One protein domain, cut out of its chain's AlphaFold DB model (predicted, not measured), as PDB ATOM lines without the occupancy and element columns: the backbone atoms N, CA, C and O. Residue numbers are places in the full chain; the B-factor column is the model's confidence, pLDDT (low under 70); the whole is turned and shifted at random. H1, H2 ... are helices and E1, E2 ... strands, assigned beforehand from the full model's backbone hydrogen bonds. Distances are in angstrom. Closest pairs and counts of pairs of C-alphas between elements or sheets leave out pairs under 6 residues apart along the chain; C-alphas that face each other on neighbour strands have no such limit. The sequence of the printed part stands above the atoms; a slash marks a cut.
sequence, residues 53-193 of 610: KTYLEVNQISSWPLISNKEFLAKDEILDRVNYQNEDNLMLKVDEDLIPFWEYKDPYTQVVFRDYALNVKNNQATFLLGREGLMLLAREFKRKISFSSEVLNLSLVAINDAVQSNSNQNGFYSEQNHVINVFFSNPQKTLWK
ATOM      1  N   LYS A  53      22.603  15.728  53.755       86.31
ATOM      2  CA  LYS A  53      22.840  14.323  53.414       86.31
ATOM      3  C   LYS A  53      21.664  13.786  52.622       86.31
ATOM      4  O   LYS A  53      20.540  14.247  52.790       86.31
ATOM      5  N   THR A  54      21.922  12.782  51.797       81.31
ATOM      6  CA  THR A  54      20.887  12.065  51.050       81.31
ATOM      7  C   THR A  54      21.013  10.562  51.277       81.31
ATOM      8  O   THR A  54      22.115  10.058  51.511       81.31
ATOM      9  N   TYR A  55      19.889   9.846  51.222       82.81
ATOM     10  CA  TYR A  55      19.870   8.380  51.172       82.81
ATOM     11  C   TYR A  55      20.081   7.826  49.753       82.81
ATOM     12  O   TYR A  55      20.033   6.614  49.556       82.81
ATOM     13  N   LEU A  56      20.346   8.697  48.778       81.94
ATOM     14  CA  LEU A  56      20.557   8.362  47.377       81.94
ATOM     15  C   LEU A  56      22.043   8.193  47.016       81.94
ATOM     16  O   LEU A  56      22.881   9.031  47.345       81.94
ATOM     17  N   GLU A  57      22.376   7.155  46.249       78.88
ATOM     18  CA  GLU A  57      23.709   6.988  45.650       78.88
ATOM     19  C   GLU A  57      23.907   7.905  44.420       78.88
ATOM     20  O   GLU A  57      23.706   7.498  43.274       78.88
ATOM     21  N   VAL A  58      24.329   9.155  44.650       77.88
ATOM     22  CA  VAL A  58      24.425  10.216  43.619       77.88
ATOM     23  C   VAL A  58      25.348   9.865  42.439       77.88
ATOM     24  O   VAL A  58      25.055  10.218  41.297       77.88
ATOM     25  N   ASN A  59      26.424   9.105  42.674       75.62
ATOM     26  CA  ASN A  59      27.436   8.781  41.655       75.62
ATOM     27  C   ASN A  59      26.897   7.983  40.450       75.62
ATOM     28  O   ASN A  59      27.605   7.827  39.459       75.62
ATOM     29  N   GLN A  60      25.669   7.464  40.521       72.25
ATOM     30  CA  GLN A  60      25.045   6.694  39.443       72.25
ATOM     31  C   GLN A  60      24.129   7.528  38.534       72.25
ATOM     32  O   GLN A  60      23.653   6.999  37.541       72.25
ATOM     33  N   ILE A  61      23.855   8.802  38.838       78.75
ATOM     34  CA  ILE A  61      22.822   9.582  38.126       78.75
ATOM     35  C   ILE A  61      23.311  10.091  36.764       78.75
ATOM     36  O   ILE A  61      22.539  10.135  35.805       78.75
ATOM     37  N   SER A  62      24.591  10.453  36.654       76.75
ATOM     38  CA  SER A  62      25.169  11.045  35.438       76.75
ATOM     39  C   SER A  62      25.212  10.088  34.245       76.75
ATOM     40  O   SER A  62      25.276  10.539  33.105       76.75
ATOM     41  N   SER A  63      25.141   8.777  34.482       80.44
ATOM     42  CA  SER A  63      25.123   7.751  33.434       80.44
ATOM     43  C   SER A  63      23.722   7.432  32.906       80.44
ATOM     44  O   SER A  63      23.583   6.622  31.988       80.44
ATOM     45  N   TRP A  64      22.672   8.033  33.472       83.94
ATOM     46  CA  TRP A  64      21.305   7.749  33.051       83.94
ATOM     47  C   TRP A  64      21.006   8.377  31.689       83.94
ATOM     48  O   TRP A  64      21.286   9.564  31.490       83.94
ATOM     49  N   PRO A  65      20.377   7.625  30.769       84.62
ATOM     50  CA  PRO A  65      20.044   8.130  29.451       84.62
ATOM     51  C   PRO A  65      19.095   9.323  29.564       84.62
ATOM     52  O   PRO A  65      18.168   9.331  30.378       84.62
ATOM     53  N   LEU A  66      19.297  10.318  28.707       87.50
ATOM     54  CA  LEU A  66      18.333  11.396  28.523       87.50
ATOM     55  C   LEU A  66      17.017  10.855  27.950       87.50
ATOM     56  O   LEU A  66      16.930   9.719  27.472       87.50
ATOM     57  N   ILE A  67      15.968  11.666  28.036       86.00
ATOM     58  CA  ILE A  67      14.727  11.406  27.315       86.00
ATOM     59  C   ILE A  67      15.022  11.486  25.819       86.00
ATOM     60  O   ILE A  67      15.705  12.414  25.390       86.00
ATOM     61  N   SER A  68      14.503  10.536  25.042       84.38
ATOM     62  CA  SER A  68      14.644  10.489  23.583       84.38
ATOM     63  C   SER A  68      13.376  10.950  22.855       84.38
ATOM     64  O   SER A  68      12.274  10.873  23.393       84.38
ATOM     65  N   ASN A  69      13.502  11.334  21.578       80.25
ATOM     66  CA  ASN A  69      12.350  11.725  20.748       80.25
ATOM     67  C   ASN A  69      11.354  10.577  20.522       80.25
ATOM     68  O   ASN A  69      10.237  10.826  20.098       80.25
ATOM     69  N   LYS A  70      11.737   9.322  20.789       82.69
ATOM     70  CA  LYS A  70      10.826   8.171  20.691       82.69
ATOM     71  C   LYS A  70       9.908   8.039  21.907       82.69
ATOM     72  O   LYS A  70       8.895   7.355  21.824       82.69
ATOM     73  N   GLU A  71      10.264   8.667  23.026       86.12
ATOM     74  CA  GLU A  71       9.472   8.650  24.264       86.12
ATOM     75  C   GLU A  71       8.367   9.711  24.264       86.12
ATOM     76  O   GLU A  71       7.571   9.758  25.190       86.12
ATOM     77  N   PHE A  72       8.308  10.564  23.243       84.50
ATOM     78  CA  PHE A  72       7.311  11.617  23.100       84.50
ATOM     79  C   PHE A  72       6.762  11.580  21.681       84.50
ATOM     80  O   PHE A  72       7.504  11.350  20.729       84.50
ATOM     81  N   LEU A  73       5.477  11.879  21.503       81.06
ATOM     82  CA  LEU A  73       5.008  12.243  20.173       81.06
ATOM     83  C   LEU A  73       5.396  13.709  19.941       81.06
ATOM     84  O   LEU A  73       4.788  14.606  20.520       81.06
ATOM     85  N   ALA A  74       6.426  13.951  19.133       80.81
ATOM     86  CA  ALA A  74       6.985  15.279  18.879       80.81
ATOM     87  C   ALA A  74       7.126  15.547  17.375       80.81
ATOM     88  O   ALA A  74       7.359  14.619  16.599       80.81
ATOM     89  N   LYS A  75       6.986  16.814  16.962       73.62
ATOM     90  CA  LYS A  75       7.246  17.255  15.575       73.62
ATOM     91  C   LYS A  75       8.581  17.978  15.391       73.62
ATOM     92  O   LYS A  75       9.106  17.968  14.285       73.62
ATOM     93  N   ASP A  76       9.123  18.549  16.462       69.88
ATOM     94  CA  ASP A  76      10.350  19.348  16.445       69.88
ATOM     95  C   ASP A  76      11.422  18.702  17.339       69.88
ATOM     96  O   ASP A  76      11.110  17.866  18.192       69.88
ATOM     97  N   GLU A  77      12.682  19.119  17.204       70.38
ATOM     98  CA  GLU A  77      13.710  18.807  18.202       70.38
ATOM     99  C   GLU A  77      13.371  19.514  19.523       70.38
ATOM    100  O   GLU A  77      13.568  20.714  19.707       70.38
ATOM    101  N   ILE A  78      12.791  18.756  20.449       76.06
ATOM    102  CA  ILE A  78      12.362  19.231  21.774       76.06
ATOM    103  C   ILE A  78      13.294  18.782  22.896       76.06
ATOM    104  O   ILE A  78      13.068  19.140  24.054       76.06
ATOM    105  N   LEU A  79      14.298  17.966  22.566       75.00
ATOM    106  CA  LEU A  79      15.099  17.241  23.547       75.00
ATOM    107  C   LEU A  79      15.804  18.180  24.500       75.00
ATOM    108  O   LEU A  79      15.799  17.900  25.693       75.00
ATOM    109  N   ASP A  80      16.306  19.307  24.003       76.50
ATOM    110  CA  ASP A  80      16.959  20.299  24.846       76.50
ATOM    111  C   ASP A  80      15.996  20.853  25.883       76.50
ATOM    112  O   ASP A  80      16.358  20.915  27.045       76.50
ATOM    113  N   ARG A  81      14.747  21.174  25.511       75.12
ATOM    114  CA  ARG A  81      13.744  21.719  26.444       75.12
ATOM    115  C   ARG A  81      13.221  20.670  27.419       75.12
ATOM    116  O   ARG A  81      13.047  20.960  28.596       75.12
ATOM    117  N   VAL A  82      12.952  19.458  26.936       77.88
ATOM    118  CA  VAL A  82      12.418  18.370  27.768       77.88
ATOM    119  C   VAL A  82      13.482  17.847  28.727       77.88
ATOM    120  O   VAL A  82      13.167  17.567  29.881       77.88
ATOM    121  N   ASN A  83      14.738  17.757  28.296       81.38
ATOM    122  CA  ASN A  83      15.859  17.397  29.160       81.38
ATOM    123  C   ASN A  83      16.471  18.599  29.881       81.38
ATOM    124  O   ASN A  83      17.369  18.390  30.693       81.38
ATOM    125  N   TYR A  84      15.992  19.822  29.621       77.69
ATOM    126  CA  TYR A  84      16.528  21.022  30.248       77.69
ATOM    127  C   TYR A  84      16.409  20.896  31.760       77.69
ATOM    128  O   TYR A  84      15.316  20.784  32.326       77.69
ATOM    129  N   GLN A  85      17.566  20.899  32.397       75.62
ATOM    130  CA  GLN A  85      17.726  20.924  33.831       75.62
ATOM    131  C   GLN A  85      18.379  22.258  34.152       75.62
ATOM    132  O   GLN A  85      19.538  22.476  33.808       75.62
ATOM    133  N   ASN A  86      17.610  23.166  34.752       79.56
ATOM    134  CA  ASN A  86      18.153  24.426  35.232       79.56
ATOM    135  C   ASN A  86      18.392  24.323  36.733       79.56
ATOM    136  O   ASN A  86      17.435  24.249  37.505       79.56
ATOM    137  N   GLU A  87      19.658  24.325  37.138       84.88
ATOM    138  CA  GLU A  87      20.016  24.353  38.553       84.88
ATOM    139  C   GLU A  87      19.521  25.630  39.252       84.88
ATOM    140  O   GLU A  87      19.251  25.574  40.447       84.88
ATOM    141  N   ASP A  88      19.290  26.730  38.525       87.06
ATOM    142  CA  ASP A  88      18.716  27.964  39.084       87.06
ATOM    143  C   ASP A  88      17.264  27.778  39.553       87.06
ATOM    144  O   ASP A  88      16.767  28.533  40.389       87.06
ATOM    145  N   ASN A  89      16.569  26.756  39.040       90.31
ATOM    146  CA  ASN A  89      15.225  26.393  39.490       90.31
ATOM    147  C   ASN A  89      15.240  25.481  40.723       90.31
ATOM    148  O   ASN A  89      14.169  25.050  41.164       90.31
ATOM    149  N   LEU A  90      16.423  25.137  41.239       92.69
ATOM    150  CA  LEU A  90      16.592  24.317  42.425       92.69
ATOM    151  C   LEU A  90      17.047  25.174  43.605       92.69
ATOM    152  O   LEU A  90      18.067  25.856  43.547       92.69
ATOM    153  N   MET A  91      16.344  25.065  44.726       94.56
ATOM    154  CA  MET A  91      16.696  25.809  45.929       94.56
ATOM    155  C   MET A  91      16.361  25.056  47.212       94.56
ATOM    156  O   MET A  91      15.329  24.394  47.311       94.56
ATOM    157  N   LEU A  92      17.241  25.181  48.207       93.69
ATOM    158  CA  LEU A  92      16.980  24.742  49.573       93.69
ATOM    159  C   LEU A  92      16.165  25.825  50.278       93.69
ATOM    160  O   LEU A  92      16.567  26.989  50.329       93.69
ATOM    161  N   LYS A  93      15.014  25.438  50.810       93.69
ATOM    162  CA  LYS A  93      14.089  26.306  51.536       93.69
ATOM    163  C   LYS A  93      13.778  25.711  52.897       93.69
ATOM    164  O   LYS A  93      14.100  24.561  53.180       93.69
ATOM    165  N   VAL A  94      13.132  26.514  53.727       88.94
ATOM    166  CA  VAL A  94      12.511  26.091  54.976       88.94
ATOM    167  C   VAL A  94      11.069  26.551  54.946       88.94
ATOM    168  O   VAL A  94      10.790  27.675  54.521       88.94
ATOM    169  N   ASP A  95      10.159  25.665  55.330       86.56
ATOM    170  CA  ASP A  95       8.753  26.025  55.469       86.56
ATOM    171  C   ASP A  95       8.499  26.741  56.802       86.56
ATOM    172  O   ASP A  95       9.410  26.987  57.595       86.56
ATOM    173  N   GLU A  96       7.255  27.130  57.065       81.44
ATOM    174  CA  GLU A  96       6.947  27.862  58.298       81.44
ATOM    175  C   GLU A  96       6.970  26.968  59.555       81.44
ATOM    176  O   GLU A  96       7.094  27.505  60.655       81.44
ATOM    177  N   ASP A  97       6.957  25.634  59.400       78.75
ATOM    178  CA  ASP A  97       7.194  24.664  60.486       78.75
ATOM    179  C   ASP A  97       8.699  24.486  60.782       78.75
ATOM    180  O   ASP A  97       9.095  23.652  61.601       78.75
ATOM    181  N   LEU A  98       9.556  25.269  60.121       83.19
ATOM    182  CA  LEU A  98      11.012  25.190  60.197       83.19
ATOM    183  C   LEU A  98      11.597  23.877  59.645       83.19
ATOM    184  O   LEU A  98      12.723  23.504  59.987       83.19
ATOM    185  N   ILE A  99      10.867  23.183  58.769       87.31
ATOM    186  CA  ILE A  99      11.330  21.956  58.121       87.31
ATOM    187  C   ILE A  99      12.062  22.327  56.824       87.31
ATOM    188  O   ILE A  99      11.471  22.947  55.934       87.31
ATOM    189  N   PRO A 100      13.348  21.958  56.676       92.69
ATOM    190  CA  PRO A 100      14.074  22.194  55.438       92.69
ATOM    191  C   PRO A 100      13.599  21.249  54.329       92.69
ATOM    192  O   PRO A 100      13.349  20.065  54.562       92.69
ATOM    193  N   PHE A 101      13.523  21.767  53.105       95.25
ATOM    194  CA  PHE A 101      13.157  21.016  51.906       95.25
ATOM    195  C   PHE A 101      13.925  21.506  50.678       95.25
ATOM    196  O   PHE A 101      14.156  22.705  50.507       95.25
ATOM    197  N   TRP A 102      14.292  20.577  49.800       96.19
ATOM    198  CA  TRP A 102      14.715  20.929  48.445       96.19
ATOM    199  C   TRP A 102      13.486  21.177  47.584       96.19
ATOM    200  O   TRP A 102      12.543  20.393  47.634       96.19
ATOM    201  N   GLU A 103      13.502  22.239  46.785       97.44
ATOM    202  CA  GLU A 103      12.472  22.545  45.796       97.44
ATOM    203  C   GLU A 103      13.087  22.615  44.405       97.44
ATOM    204  O   GLU A 103      14.083  23.307  44.223       97.44
ATOM    205  N   TYR A 104      12.474  21.941  43.433       97.56
ATOM    206  CA  TYR A 104      12.802  22.050  42.014       97.56
ATOM    207  C   TYR A 104      11.545  22.383  41.217       97.56
ATOM    208  O   TYR A 104      10.563  21.644  41.289       97.56
ATOM    209  N   LYS A 105      11.567  23.453  40.420       96.75
ATOM    210  CA  LYS A 105      10.488  23.748  39.468       96.75
ATOM    211  C   LYS A 105      10.873  23.292  38.065       96.75
ATOM    212  O   LYS A 105      11.787  23.852  37.453       96.75
ATOM    213  N   ASP A 106      10.154  22.308  37.530       95.12
ATOM    214  CA  ASP A 106      10.431  21.819  36.183       95.12
ATOM    215  C   ASP A 106      10.082  22.892  35.133       95.12
ATOM    216  O   ASP A 106       8.949  23.375  35.100       95.12
ATOM    217  N   PRO A 107      11.017  23.288  34.255       91.31
ATOM    218  CA  PRO A 107      10.779  24.368  33.299       91.31
ATOM    219  C   PRO A 107       9.800  23.981  32.182       91.31
ATOM    220  O   PRO A 107       9.224  24.865  31.546       91.31
ATOM    221  N   TYR A 108       9.596  22.687  31.931       91.31
ATOM    222  CA  TYR A 108       8.728  22.205  30.863       91.31
ATOM    223  C   TYR A 108       7.293  21.985  31.360       91.31
ATOM    224  O   TYR A 108       6.359  22.545  30.789       91.31
ATOM    225  N   THR A 109       7.104  21.222  32.439       93.12
ATOM    226  CA  THR A 109       5.773  20.945  33.009       93.12
ATOM    227  C   THR A 109       5.296  22.009  33.990       93.12
ATOM    228  O   THR A 109       4.117  22.022  34.324       93.12
ATOM    229  N   GLN A 110       6.186  22.890  34.463       94.19
ATOM    230  CA  GLN A 110       5.935  23.898  35.506       94.19
ATOM    231  C   GLN A 110       5.577  23.325  36.887       94.19
ATOM    232  O   GLN A 110       5.384  24.104  37.825       94.19
ATOM    233  N   VAL A 111       5.558  21.995  37.032       96.81
ATOM    234  CA  VAL A 111       5.314  21.297  38.297       96.81
ATOM    235  C   VAL A 111       6.465  21.570  39.258       96.81
ATOM    236  O   VAL A 111       7.643  21.479  38.892       96.81
ATOM    237  N   VAL A 112       6.119  21.887  40.502       97.81
ATOM    238  CA  VAL A 112       7.082  21.991  41.597       97.81
ATOM    239  C   VAL A 112       7.256  20.617  42.235       97.81
ATOM    240  O   VAL A 112       6.283  19.936  42.538       97.81
ATOM    241  N   PHE A 113       8.493  20.207  42.471       98.06
ATOM    242  CA  PHE A 113       8.838  19.005  43.220       98.06
ATOM    243  C   PHE A 113       9.492  19.426  44.531       98.06
ATOM    244  O   PHE A 113      10.369  20.292  44.519       98.06
ATOM    245  N   ARG A 114       9.084  18.826  45.652       97.31
ATOM    246  CA  ARG A 114       9.706  19.053  46.962       97.31
ATOM    247  C   ARG A 114      10.134  17.750  47.612       97.31
ATOM    248  O   ARG A 114       9.350  16.810  47.650       97.31
ATOM    249  N   ASP A 115      11.339  17.726  48.169       96.25
ATOM    250  CA  ASP A 115      11.820  16.651  49.042       96.25
ATOM    251  C   ASP A 115      12.073  17.220  50.437       96.25
ATOM    252  O   ASP A 115      13.026  17.978  50.647       96.25
ATOM    253  N   TYR A 116      11.180  16.900  51.372       94.25
ATOM    254  CA  TYR A 116      11.274  17.355  52.755       94.25
ATOM    255  C   TYR A 116      12.284  16.511  53.530       94.25
ATOM    256  O   TYR A 116      12.384  15.293  53.357       94.25
ATOM    257  N   ALA A 117      13.040  17.160  54.418       92.50
ATOM    258  CA  ALA A 117      14.012  16.467  55.247       92.50
ATOM    259  C   ALA A 117      13.326  15.428  56.146       92.50
ATOM    260  O   ALA A 117      12.438  15.733  56.938       92.50
ATOM    261  N   LEU A 118      13.812  14.190  56.078       89.19
ATOM    262  CA  LEU A 118      13.366  13.070  56.907       89.19
ATOM    263  C   LEU A 118      13.798  13.230  58.366       89.19
ATOM    264  O   LEU A 118      13.177  12.690  59.280       89.19
ATOM    265  N   ASN A 119      14.928  13.901  58.587       87.38
ATOM    266  CA  ASN A 119      15.409  14.274  59.906       87.38
ATOM    267  C   ASN A 119      16.349  15.478  59.819       87.38
ATOM    268  O   ASN A 119      17.046  15.662  58.823       87.38
ATOM    269  N   VAL A 120      16.403  16.243  60.908       87.69
ATOM    270  CA  VAL A 120      17.385  17.307  61.124       87.69
ATOM    271  C   VAL A 120      18.064  17.047  62.467       87.69
ATOM    272  O   VAL A 120      17.398  16.991  63.501       87.69
ATOM    273  N   LYS A 121      19.380  16.812  62.467       87.75
ATOM    274  CA  LYS A 121      20.179  16.539  63.677       87.75
ATOM    275  C   LYS A 121      21.534  17.221  63.572       87.75
ATOM    276  O   LYS A 121      22.172  17.117  62.537       87.75
ATOM    277  N   ASN A 122      21.998  17.868  64.642       87.19
ATOM    278  CA  ASN A 122      23.322  18.506  64.706       87.19
ATOM    279  C   ASN A 122      23.617  19.436  63.510       87.19
ATOM    280  O   ASN A 122      24.693  19.359  62.926       87.19
ATOM    281  N   ASN A 123      22.651  20.280  63.126       85.56
ATOM    282  CA  ASN A 123      22.750  21.165  61.956       85.56
ATOM    283  C   ASN A 123      22.969  20.429  60.615       85.56
ATOM    284  O   ASN A 123      23.535  20.979  59.673       85.56
ATOM    285  N   GLN A 124      22.507  19.180  60.535       89.88
ATOM    286  CA  GLN A 124      22.526  18.371  59.328       89.88
ATOM    287  C   GLN A 124      21.117  17.875  59.005       89.88
ATOM    288  O   GLN A 124      20.484  17.209  59.829       89.88
ATOM    289  N   ALA A 125      20.630  18.193  57.808       91.94
ATOM    290  CA  ALA A 125      19.363  17.699  57.285       91.94
ATOM    291  C   ALA A 125      19.592  16.503  56.361       91.94
ATOM    292  O   ALA A 125      20.430  16.546  55.458       91.94
ATOM    293  N   THR A 126      18.836  15.431  56.586       91.38
ATOM    294  CA  THR A 126      18.885  14.228  55.750       91.38
ATOM    295  C   THR A 126      17.639  14.143  54.881       91.38
ATOM    296  O   THR A 126      16.525  14.092  55.398       91.38
ATOM    297  N   PHE A 127      17.845  14.074  53.574       92.75
ATOM    298  CA  PHE A 127      16.826  14.008  52.532       92.75
ATOM    299  C   PHE A 127      16.722  12.597  51.945       92.75
ATOM    300  O   PHE A 127      17.661  11.802  52.061       92.75
ATOM    301  N   LEU A 128      15.589  12.266  51.323       92.88
ATOM    302  CA  LEU A 128      15.446  10.981  50.633       92.88
ATOM    303  C   LEU A 128      16.193  10.999  49.297       92.88
ATOM    304  O   LEU A 128      16.974  10.097  49.008       92.88
ATOM    305  N   LEU A 129      15.922  12.028  48.498       93.56
ATOM    306  CA  LEU A 129      16.436  12.227  47.149       93.56
ATOM    307  C   LEU A 129      17.597  13.222  47.161       93.56
ATOM    308  O   LEU A 129      18.635  12.975  46.545       93.56
ATOM    309  N   GLY A 130      17.440  14.329  47.890       92.56
ATOM    310  CA  GLY A 130      18.347  15.470  47.802       92.56
ATOM    311  C   GLY A 130      18.280  16.165  46.437       92.56
ATOM    312  O   GLY A 130      17.358  15.949  45.650       92.56
ATOM    313  N   ARG A 131      19.281  17.002  46.151       92.75
ATOM    314  CA  ARG A 131      19.374  17.850  44.951       92.75
ATOM    315  C   ARG A 131      19.241  17.066  43.643       92.75
ATOM    316  O   ARG A 131      18.317  17.299  42.865       92.75
ATOM    317  N   GLU A 132      20.144  16.123  43.410       91.06
ATOM    318  CA  GLU A 132      20.247  15.405  42.139       91.06
ATOM    319  C   GLU A 132      19.090  14.418  41.963       91.06
ATOM    320  O   GLU A 132      18.553  14.262  40.864       91.06
ATOM    321  N   GLY A 133      18.657  13.787  43.058       93.31
ATOM    322  CA  GLY A 133      17.512  12.883  43.058       93.31
ATOM    323  C   GLY A 133      16.196  13.575  42.721       93.31
ATOM    324  O   GLY A 133      15.366  12.992  42.027       93.31
ATOM    325  N   LEU A 134      16.006  14.819  43.168       94.69
ATOM    326  CA  LEU A 134      14.790  15.586  42.900       94.69
ATOM    327  C   LEU A 134      14.688  15.992  41.423       94.69
ATOM    328  O   LEU A 134      13.637  15.841  40.800       94.69
ATOM    329  N   MET A 135      15.801  16.430  40.830       93.50
ATOM    330  CA  MET A 135      15.878  16.722  39.393       93.50
ATOM    331  C   MET A 135      15.696  15.457  38.546       93.50
ATOM    332  O   MET A 135      15.061  15.485  37.487       93.50
ATOM    333  N   LEU A 136      16.232  14.328  39.021       93.12
ATOM    334  CA  LEU A 136      16.029  13.027  38.402       93.12
ATOM    335  C   LEU A 136      14.554  12.600  38.456       93.12
ATOM    336  O   LEU A 136      14.024  12.159  37.438       93.12
ATOM    337  N   LEU A 137      13.883  12.776  39.598       95.88
ATOM    338  CA  LEU A 137      12.453  12.504  39.746       95.88
ATOM    339  C   LEU A 137      11.626  13.333  38.756       95.88
ATOM    340  O   LEU A 137      10.769  12.778  38.079       95.88
ATOM    341  N   ALA A 138      11.908  14.630  38.612       96.19
ATOM    342  CA  ALA A 138      11.204  15.487  37.656       96.19
ATOM    343  C   ALA A 138      11.407  15.045  36.194       96.19
ATOM    344  O   ALA A 138      10.477  15.070  35.382       96.19
ATOM    345  N   ARG A 139      12.613  14.579  35.845       93.44
ATOM    346  CA  ARG A 139      12.882  13.983  34.526       93.44
ATOM    347  C   ARG A 139      12.085  12.698  34.319       93.44
ATOM    348  O   ARG A 139      11.478  12.514  33.269       93.44
ATOM    349  N   GLU A 140      12.061  11.822  35.310       94.81
ATOM    350  CA  GLU A 140      11.333  10.556  35.226       94.81
ATOM    351  C   GLU A 140       9.814  10.734  35.250       94.81
ATOM    352  O   GLU A 140       9.107  10.010  34.548       94.81
ATOM    353  N   PHE A 141       9.315  11.756  35.947       96.94
ATOM    354  CA  PHE A 141       7.934  12.212  35.843       96.94
ATOM    355  C   PHE A 141       7.592  12.510  34.384       96.94
ATOM    356  O   PHE A 141       6.651  11.936  33.843       96.94
ATOM    357  N   LYS A 142       8.414  13.320  33.700       94.50
ATOM    358  CA  LYS A 142       8.219  13.602  32.270       94.50
ATOM    359  C   LYS A 142       8.267  12.339  31.416       94.50
ATOM    360  O   LYS A 142       7.478  12.204  30.494       94.50
ATOM    361  N   ARG A 143       9.180  11.411  31.706       92.94
ATOM    362  CA  ARG A 143       9.353  10.189  30.910       92.94
ATOM    363  C   ARG A 143       8.176   9.217  31.038       92.94
ATOM    364  O   ARG A 143       7.803   8.601  30.038       92.94
ATOM    365  N   LYS A 144       7.650   9.027  32.252       94.69
ATOM    366  CA  LYS A 144       6.756   7.905  32.589       94.69
ATOM    367  C   LYS A 144       5.321   8.292  32.910       94.69
ATOM    368  O   LYS A 144       4.456   7.430  32.829       94.69
ATOM    369  N   ILE A 145       5.050   9.537  33.289       96.94
ATOM    370  CA  ILE A 145       3.676   9.986  33.508       96.94
ATOM    371  C   ILE A 145       3.054  10.294  32.153       96.94
ATOM    372  O   ILE A 145       3.613  11.057  31.369       96.94
ATOM    373  N   SER A 146       1.898   9.694  31.889       95.75
ATOM    374  CA  SER A 146       1.091  10.013  30.717       95.75
ATOM    375  C   SER A 146       0.307  11.295  30.993       95.75
ATOM    376  O   SER A 146      -0.570  11.308  31.857       95.75
ATOM    377  N   PHE A 147       0.642  12.380  30.295       96.19
ATOM    378  CA  PHE A 147       0.039  13.694  30.506       96.19
ATOM    379  C   PHE A 147      -0.202  14.485  29.218       96.19
ATOM    380  O   PHE A 147       0.453  14.312  28.187       96.19
ATOM    381  N   SER A 148      -1.128  15.429  29.320       94.06
ATOM    382  CA  SER A 148      -1.411  16.488  28.358       94.06
ATOM    383  C   SER A 148      -1.288  17.859  29.066       94.06
ATOM    384  O   SER A 148      -0.563  17.998  30.051       94.06
ATOM    385  N   SER A 149      -1.933  18.910  28.558       93.81
ATOM    386  CA  SER A 149      -1.903  20.268  29.113       93.81
ATOM    387  C   SER A 149      -2.411  20.396  30.555       93.81
ATOM    388  O   SER A 149      -2.168  21.430  31.178       93.81
ATOM    389  N   GLU A 150      -3.093  19.389  31.109       95.50
ATOM    390  CA  GLU A 150      -3.508  19.383  32.515       95.50
ATOM    391  C   GLU A 150      -2.327  19.353  33.478       95.50
ATOM    392  O   GLU A 150      -2.459  19.879  34.574       95.50
ATOM    393  N   VAL A 151      -1.158  18.849  33.062       96.81
ATOM    394  CA  VAL A 151       0.044  18.838  33.911       96.81
ATOM    395  C   VAL A 151       0.409  20.236  34.423       96.81
ATOM    396  O   VAL A 151       0.913  20.386  35.528       96.81
ATOM    397  N   LEU A 152       0.085  21.275  33.646       95.19
ATOM    398  CA  LEU A 152       0.322  22.682  33.979       95.19
ATOM    399  C   LEU A 152      -0.606  23.211  35.089       95.19
ATOM    400  O   LEU A 152      -0.435  24.347  35.535       95.19
ATOM    401  N   ASN A 153      -1.613  22.427  35.478       95.00
ATOM    402  CA  ASN A 153      -2.524  22.687  36.587       95.00
ATOM    403  C   ASN A 153      -2.151  21.878  37.846       95.00
ATOM    404  O   ASN A 153      -2.765  22.076  38.894       95.00
ATOM    405  N   LEU A 154      -1.167  20.975  37.769       96.62
ATOM    406  CA  LEU A 154      -0.615  20.298  38.938       96.62
ATOM    407  C   LEU A 154       0.381  21.231  39.639       96.62
ATOM    408  O   LEU A 154       1.418  21.582  39.077       96.62
ATOM    409  N   SER A 155       0.080  21.621  40.876       94.88
ATOM    410  CA  SER A 155       0.882  22.603  41.611       94.88
ATOM    411  C   SER A 155       2.195  22.008  42.121       94.88
ATOM    412  O   SER A 155       3.258  22.613  41.977       94.88
ATOM    413  N   LEU A 156       2.113  20.842  42.772       96.44
ATOM    414  CA  LEU A 156       3.199  20.308  43.592       96.44
ATOM    415  C   LEU A 156       3.168  18.776  43.661       96.44
ATOM    416  O   LEU A 156       2.114  18.177  43.864       96.44
ATOM    417  N   VAL A 157       4.348  18.165  43.585       97.88
ATOM    418  CA  VAL A 157       4.623  16.800  44.045       97.88
ATOM    419  C   VAL A 157       5.528  16.891  45.274       97.88
ATOM    420  O   VAL A 157       6.697  17.264  45.174       97.88
ATOM    421  N   ALA A 158       4.978  16.581  46.442       95.94
ATOM    422  CA  ALA A 158       5.652  16.645  47.729       95.94
ATOM    423  C   ALA A 158       6.054  15.246  48.206       95.94
ATOM    424  O   ALA A 158       5.224  14.345  48.328       95.94
ATOM    425  N   ILE A 159       7.337  15.071  48.505       95.38
ATOM    426  CA  ILE A 159       7.913  13.828  49.007       95.38
ATOM    427  C   ILE A 159       8.198  13.992  50.500       95.38
ATOM    428  O   ILE A 159       8.951  14.878  50.901       95.38
ATOM    429  N   ASN A 160       7.603  13.119  51.314       90.00
ATOM    430  CA  ASN A 160       7.748  13.071  52.772       90.00
ATOM    431  C   ASN A 160       7.308  14.340  53.524       90.00
ATOM    432  O   ASN A 160       7.881  14.660  54.565       90.00
ATOM    433  N   ASP A 161       6.267  15.035  53.058       88.00
ATOM    434  CA  ASP A 161       5.647  16.116  53.837       88.00
ATOM    435  C   ASP A 161       4.939  15.522  55.076       88.00
ATOM    436  O   ASP A 161       3.783  15.097  55.030       88.00
ATOM    437  N   ALA A 162       5.663  15.432  56.199       69.25
ATOM    438  CA  ALA A 162       5.250  14.758  57.441       69.25
ATOM    439  C   ALA A 162       3.947  15.304  58.060       69.25
ATOM    440  O   ALA A 162       3.389  14.752  59.014       69.25
ATOM    441  N   VAL A 163       3.448  16.408  57.523       60.91
ATOM    442  CA  VAL A 163       2.238  17.084  57.960       60.91
ATOM    443  C   VAL A 163       1.008  16.253  57.592       60.91
ATOM    444  O   VAL A 163       0.074  16.214  58.382       60.91
ATOM    445  N   GLN A 164       1.024  15.476  56.505       58.50
ATOM    446  CA  GLN A 164      -0.172  14.766  56.024       58.50
ATOM    447  C   GLN A 164      -0.114  13.227  56.143       58.50
ATOM    448  O   GLN A 164      -0.984  12.527  55.627       58.50
ATOM    449  N   SER A 165       0.872  12.679  56.861       55.84
ATOM    450  CA  SER A 165       1.070  11.231  57.016       55.84
ATOM    451  C   SER A 165       0.159  10.599  58.083       55.84
ATOM    452  O   SER A 165       0.606  10.158  59.142       55.84
ATOM    453  N   ASN A 166      -1.142  10.487  57.807       55.16
ATOM    454  CA  ASN A 166      -1.953   9.500  58.526       55.16
ATOM    455  C   ASN A 166      -1.463   8.091  58.125       55.16
ATOM    456  O   ASN A 166      -1.292   7.774  56.950       55.16
ATOM    457  N   SER A 167      -1.149   7.263  59.120       53.69
ATOM    458  CA  SER A 167       0.016   6.363  59.131       53.69
ATOM    459  C   SER A 167       0.028   5.123  58.215       53.69
ATOM    460  O   SER A 167       0.866   4.259  58.445       53.69
ATOM    461  N   ASN A 168      -0.828   4.996  57.191       65.94
ATOM    462  CA  ASN A 168      -0.906   3.776  56.357       65.94
ATOM    463  C   ASN A 168      -1.006   4.000  54.831       65.94
ATOM    464  O   ASN A 168      -1.142   3.022  54.097       65.94
ATOM    465  N   GLN A 169      -0.964   5.237  54.332       77.69
ATOM    466  CA  GLN A 169      -1.032   5.513  52.888       77.69
ATOM    467  C   GLN A 169       0.367   5.730  52.294       77.69
ATOM    468  O   GLN A 169       1.223   6.349  52.924       77.69
ATOM    469  N   ASN A 170       0.592   5.244  51.068       86.81
ATOM    470  CA  ASN A 170       1.830   5.509  50.319       86.81
ATOM    471  C   ASN A 170       1.822   6.902  49.671       86.81
ATOM    472  O   ASN A 170       2.883   7.445  49.371       86.81
ATOM    473  N   GLY A 171       0.641   7.477  49.453       91.88
ATOM    474  CA  GLY A 171       0.445   8.810  48.903       91.88
ATOM    475  C   GLY A 171      -1.036   9.151  48.782       91.88
ATOM    476  O   GLY A 171      -1.880   8.324  49.126       91.88
ATOM    477  N   PHE A 172      -1.316  10.382  48.361       92.00
ATOM    478  CA  PHE A 172      -2.650  10.837  47.973       92.00
ATOM    479  C   PHE A 172      -2.581  12.102  47.105       92.00
ATOM    480  O   PHE A 172      -1.653  12.913  47.221       92.00
ATOM    481  N   TYR A 173      -3.613  12.312  46.292       94.00
ATOM    482  CA  TYR A 173      -3.871  13.550  45.568       94.00
ATOM    483  C   TYR A 173      -4.900  14.435  46.286       94.00
ATOM    484  O   TYR A 173      -6.009  14.014  46.613       94.00
ATOM    485  N   SER A 174      -4.549  15.700  46.501       90.94
ATOM    486  CA  SER A 174      -5.453  16.715  47.034       90.94
ATOM    487  C   SER A 174      -6.058  17.553  45.907       90.94
ATOM    488  O   SER A 174      -5.408  18.408  45.300       90.94
ATOM    489  N   GLU A 175      -7.349  17.333  45.659       88.44
ATOM    490  CA  GLU A 175      -8.129  18.000  44.609       88.44
ATOM    491  C   GLU A 175      -8.232  19.519  44.771       88.44
ATOM    492  O   GLU A 175      -8.421  20.221  43.785       88.44
ATOM    493  N   GLN A 176      -8.145  20.038  45.997       86.12
ATOM    494  CA  GLN A 176      -8.377  21.461  46.272       86.12
ATOM    495  C   GLN A 176      -7.196  22.343  45.858       86.12
ATOM    496  O   GLN A 176      -7.385  23.431  45.321       86.12
ATOM    497  N   ASN A 177      -5.977  21.875  46.115       89.56
ATOM    498  CA  ASN A 177      -4.733  22.612  45.883       89.56
ATOM    499  C   ASN A 177      -3.858  21.987  44.779       89.56
ATOM    500  O   ASN A 177      -2.784  22.506  44.465       89.56
ATOM    501  N   HIS A 178      -4.331  20.893  44.177       93.56
ATOM    502  CA  HIS A 178      -3.662  20.137  43.120       93.56
ATOM    503  C   HIS A 178      -2.262  19.668  43.535       93.56
ATOM    504  O   HIS A 178      -1.270  19.918  42.846       93.56
ATOM    505  N   VAL A 179      -2.186  19.014  44.695       94.44
ATOM    506  CA  VAL A 179      -0.934  18.518  45.280       94.44
ATOM    507  C   VAL A 179      -0.957  17.002  45.340       94.44
ATOM    508  O   VAL A 179      -1.925  16.421  45.820       94.44
ATOM    509  N   ILE A 180       0.120  16.369  44.890       96.38
ATOM    510  CA  ILE A 180       0.385  14.953  45.140       96.38
ATOM    511  C   ILE A 180       1.348  14.869  46.317       96.38
ATOM    512  O   ILE A 180       2.450  15.410  46.248       96.38
ATOM    513  N   ASN A 181       0.957  14.162  47.370       94.31
ATOM    514  CA  ASN A 181       1.845  13.824  48.474       94.31
ATOM    515  C   ASN A 181       2.230  12.356  48.376       94.31
ATOM    516  O   ASN A 181       1.370  11.505  48.164       94.31
ATOM    517  N   VAL A 182       3.513  12.056  48.555       94.12
ATOM    518  CA  VAL A 182       4.029  10.686  48.560       94.12
ATOM    519  C   VAL A 182       4.900  10.478  49.781       94.12
ATOM    520  O   VAL A 182       5.739  11.312  50.125       94.12
ATOM    521  N   PHE A 183       4.712   9.335  50.424       88.56
ATOM    522  CA  PHE A 183       5.382   8.977  51.659       88.56
ATOM    523  C   PHE A 183       6.260   7.761  51.436       88.56
ATOM    524  O   PHE A 183       5.803   6.684  51.050       88.56
ATOM    525  N   PHE A 184       7.542   7.923  51.730       85.12
ATOM    526  CA  PHE A 184       8.466   6.814  51.802       85.12
ATOM    527  C   PHE A 184       8.507   6.316  53.241       85.12
ATOM    528  O   PHE A 184       9.203   6.866  54.097       85.12
ATOM    529  N   SER A 185       7.717   5.284  53.535       67.44
ATOM    530  CA  SER A 185       7.722   4.691  54.864       67.44
ATOM    531  C   SER A 185       9.061   3.985  55.100       67.44
ATOM    532  O   SER A 185       9.389   2.967  54.495       67.44
ATOM    533  N   ASN A 186       9.839   4.532  56.035       67.00
ATOM    534  CA  ASN A 186      11.023   3.898  56.612       67.00
ATOM    535  C   ASN A 186      12.270   3.825  55.692       67.00
ATOM    536  O   ASN A 186      12.783   2.727  55.435       67.00
ATOM    537  N   PRO A 187      12.834   4.974  55.264       64.62
ATOM    538  CA  PRO A 187      14.199   5.013  54.757       64.62
ATOM    539  C   PRO A 187      15.124   4.611  55.901       64.62
ATOM    540  O   PRO A 187      15.409   5.378  56.820       64.62
ATOM    541  N   GLN A 188      15.527   3.344  55.894       65.25
ATOM    542  CA  GLN A 188      16.553   2.844  56.796       65.25
ATOM    543  C   GLN A 188      17.837   3.665  56.597       65.25
ATOM    544  O   GLN A 188      17.991   4.351  55.590       65.25
ATOM    545  N   LYS A 189      18.803   3.564  57.523       65.88
ATOM    546  CA  LYS A 189      20.132   4.210  57.409       65.88
ATOM    547  C   LYS A 189      20.993   3.659  56.248       65.88
ATOM    548  O   LYS A 189      22.218   3.660  56.332       65.88
ATOM    549  N   THR A 190      20.364   3.108  55.222       73.62
ATOM    550  CA  THR A 190      20.963   2.387  54.110       73.62
ATOM    551  C   THR A 190      20.859   3.260  52.870       73.62
ATOM    552  O   THR A 190      19.859   3.946  52.663       73.62
ATOM    553  N   LEU A 191      21.924   3.279  52.074       82.12
ATOM    554  CA  LEU A 191      21.913   3.970  50.793       82.12
ATOM    555  C   LEU A 191      21.094   3.152  49.790       82.12
ATOM    556  O   LEU A 191      21.178   1.920  49.740       82.12
ATOM    557  N   TRP A 192      20.283   3.853  49.014       86.00
ATOM    558  CA  TRP A 192      19.468   3.300  47.948       86.00
ATOM    559  C   TRP A 192      19.997   3.773  46.604       86.00
ATOM    560  O   TRP A 192      20.406   4.929  46.438       86.00
ATOM    561  N   LYS A 193      19.943   2.879  45.619       87.81
ATOM    562  CA  LYS A 193      20.218   3.268  44.240       87.81
ATOM    563  C   LYS A 193      19.067   4.119  43.691       87.81
ATOM    564  O   LYS A 193      17.922   3.935  44.120       87.81
TER     565      LYS A 193
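Overview. This is residues 53 to 193 of the 610 residues of an uncharacterized protein of Mycoplasma gallopavonis (UniProt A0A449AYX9). A twisted sheet of six strands makes a wall with one long helix, H2, packed slantwise over one face, above E2 and E3; no named helix covers the other face. At one end of the longest axis E3 runs on into the small hairpin E4 and E5, and toward the other end lies the short helix H1, after a long stretch with no named element, residues 53 to 78, which begins beside E5. The printed part has 141 residues, with three named helices and eight named strands in the order H1 E1 E2 E3 E4 E5 H2 H3 E6 E7 E8. The large sheet is mixed, in the order E1, E2, E3, E6, E8, E7, and the class is mixed, helices and strands, with under half of the residues in named elements. The whole is compact, with a radius of gyration of the C-alphas of 15.6 A and spans of 50 by 38 by 27 A.

Along the chain. Find C-alpha 53 at (22.840, 14.323, 53.414), where the printed part begins. From there, go on past residues 53 to 78 to H1, residues 79 to 82, whose first C-alpha is at (15.099, 17.241, 23.547). Next come E1, residues 90 to 94, 13.3 A long; E2, residues 100 to 105, 16.4 A; and E3, residues 112 to 116, 12.8 A. E4, residues 119 to 121, and E5, residues 124 to 127, follow. Look for C-alpha 130 at (18.347, 15.470, 47.802); there H2, residues 130 to 144, starts and runs 20.6 A. After it stand H3, residues 149 to 153, then E6, residues 156 to 159, 9.7 A; E7, residues 171 to 174, 10.0 A; and E8, residues 179 to 182, 9.8 A, ending with C-alpha 182 at (4.029, 10.686, 48.560).

Arrangement. Start at the edge strand E1 of the large sheet. E1, E2 and E3 form a meander, each strand the antiparallel neighbour of the one before; look at N 91 and O 103, 2.9 A apart, and at N 113 and O 104, 2.8 A. E6 is parallel to E3 at 22 degrees, with N 157 and O 112 at 2.8 A. E8 is parallel to E6 at 15 degrees, with N 158 and O 180 at 2.8 A. E7, the other edge strand, forms a hairpin with E8 at 170 degrees, with N 174 and O 179 at 2.8 A. H2 is on this sheet at a height of 9.0 A, over E2 and E3, in two layers, a helix on one face of a sheet. On the local plane it stands at 41 degrees to E3, slantwise to the strands; its closest C-alphas to E2 are those of Arg 131 and Trp 102, 6.6 A apart. E3 runs on into E4 at 50 degrees, and the hairpin E4 and E5 has N 121 and O 124 at 2.9 A. Residues 53 to 54 pair in parallel with residues 126 to 127 of E5. H1 is close to H2 but not clearly touching, with the C-alphas of Val 82 and Lys 142 at 7.8 A. H3 is not on the sheet and touches no helix. In H2 every O i to N i+4 pair is within hydrogen-bond range; H3 has 0 of 1 such pairs but 2 of 2 from O i to N i+3, and H1 is too short for an i+4 pair.

Size, cuts and confidence. The C-alphas farthest apart are those of Lys 75 and Asn 122, 51.7 A. Follow residues 53 to 193 and you find no cut. The link from E6 to E7, with 11 residues, is long. The mean pLDDT of the printed part is 86.4; it is under 70 at residue 76, residues 162 to 168 and residues 185 to 189.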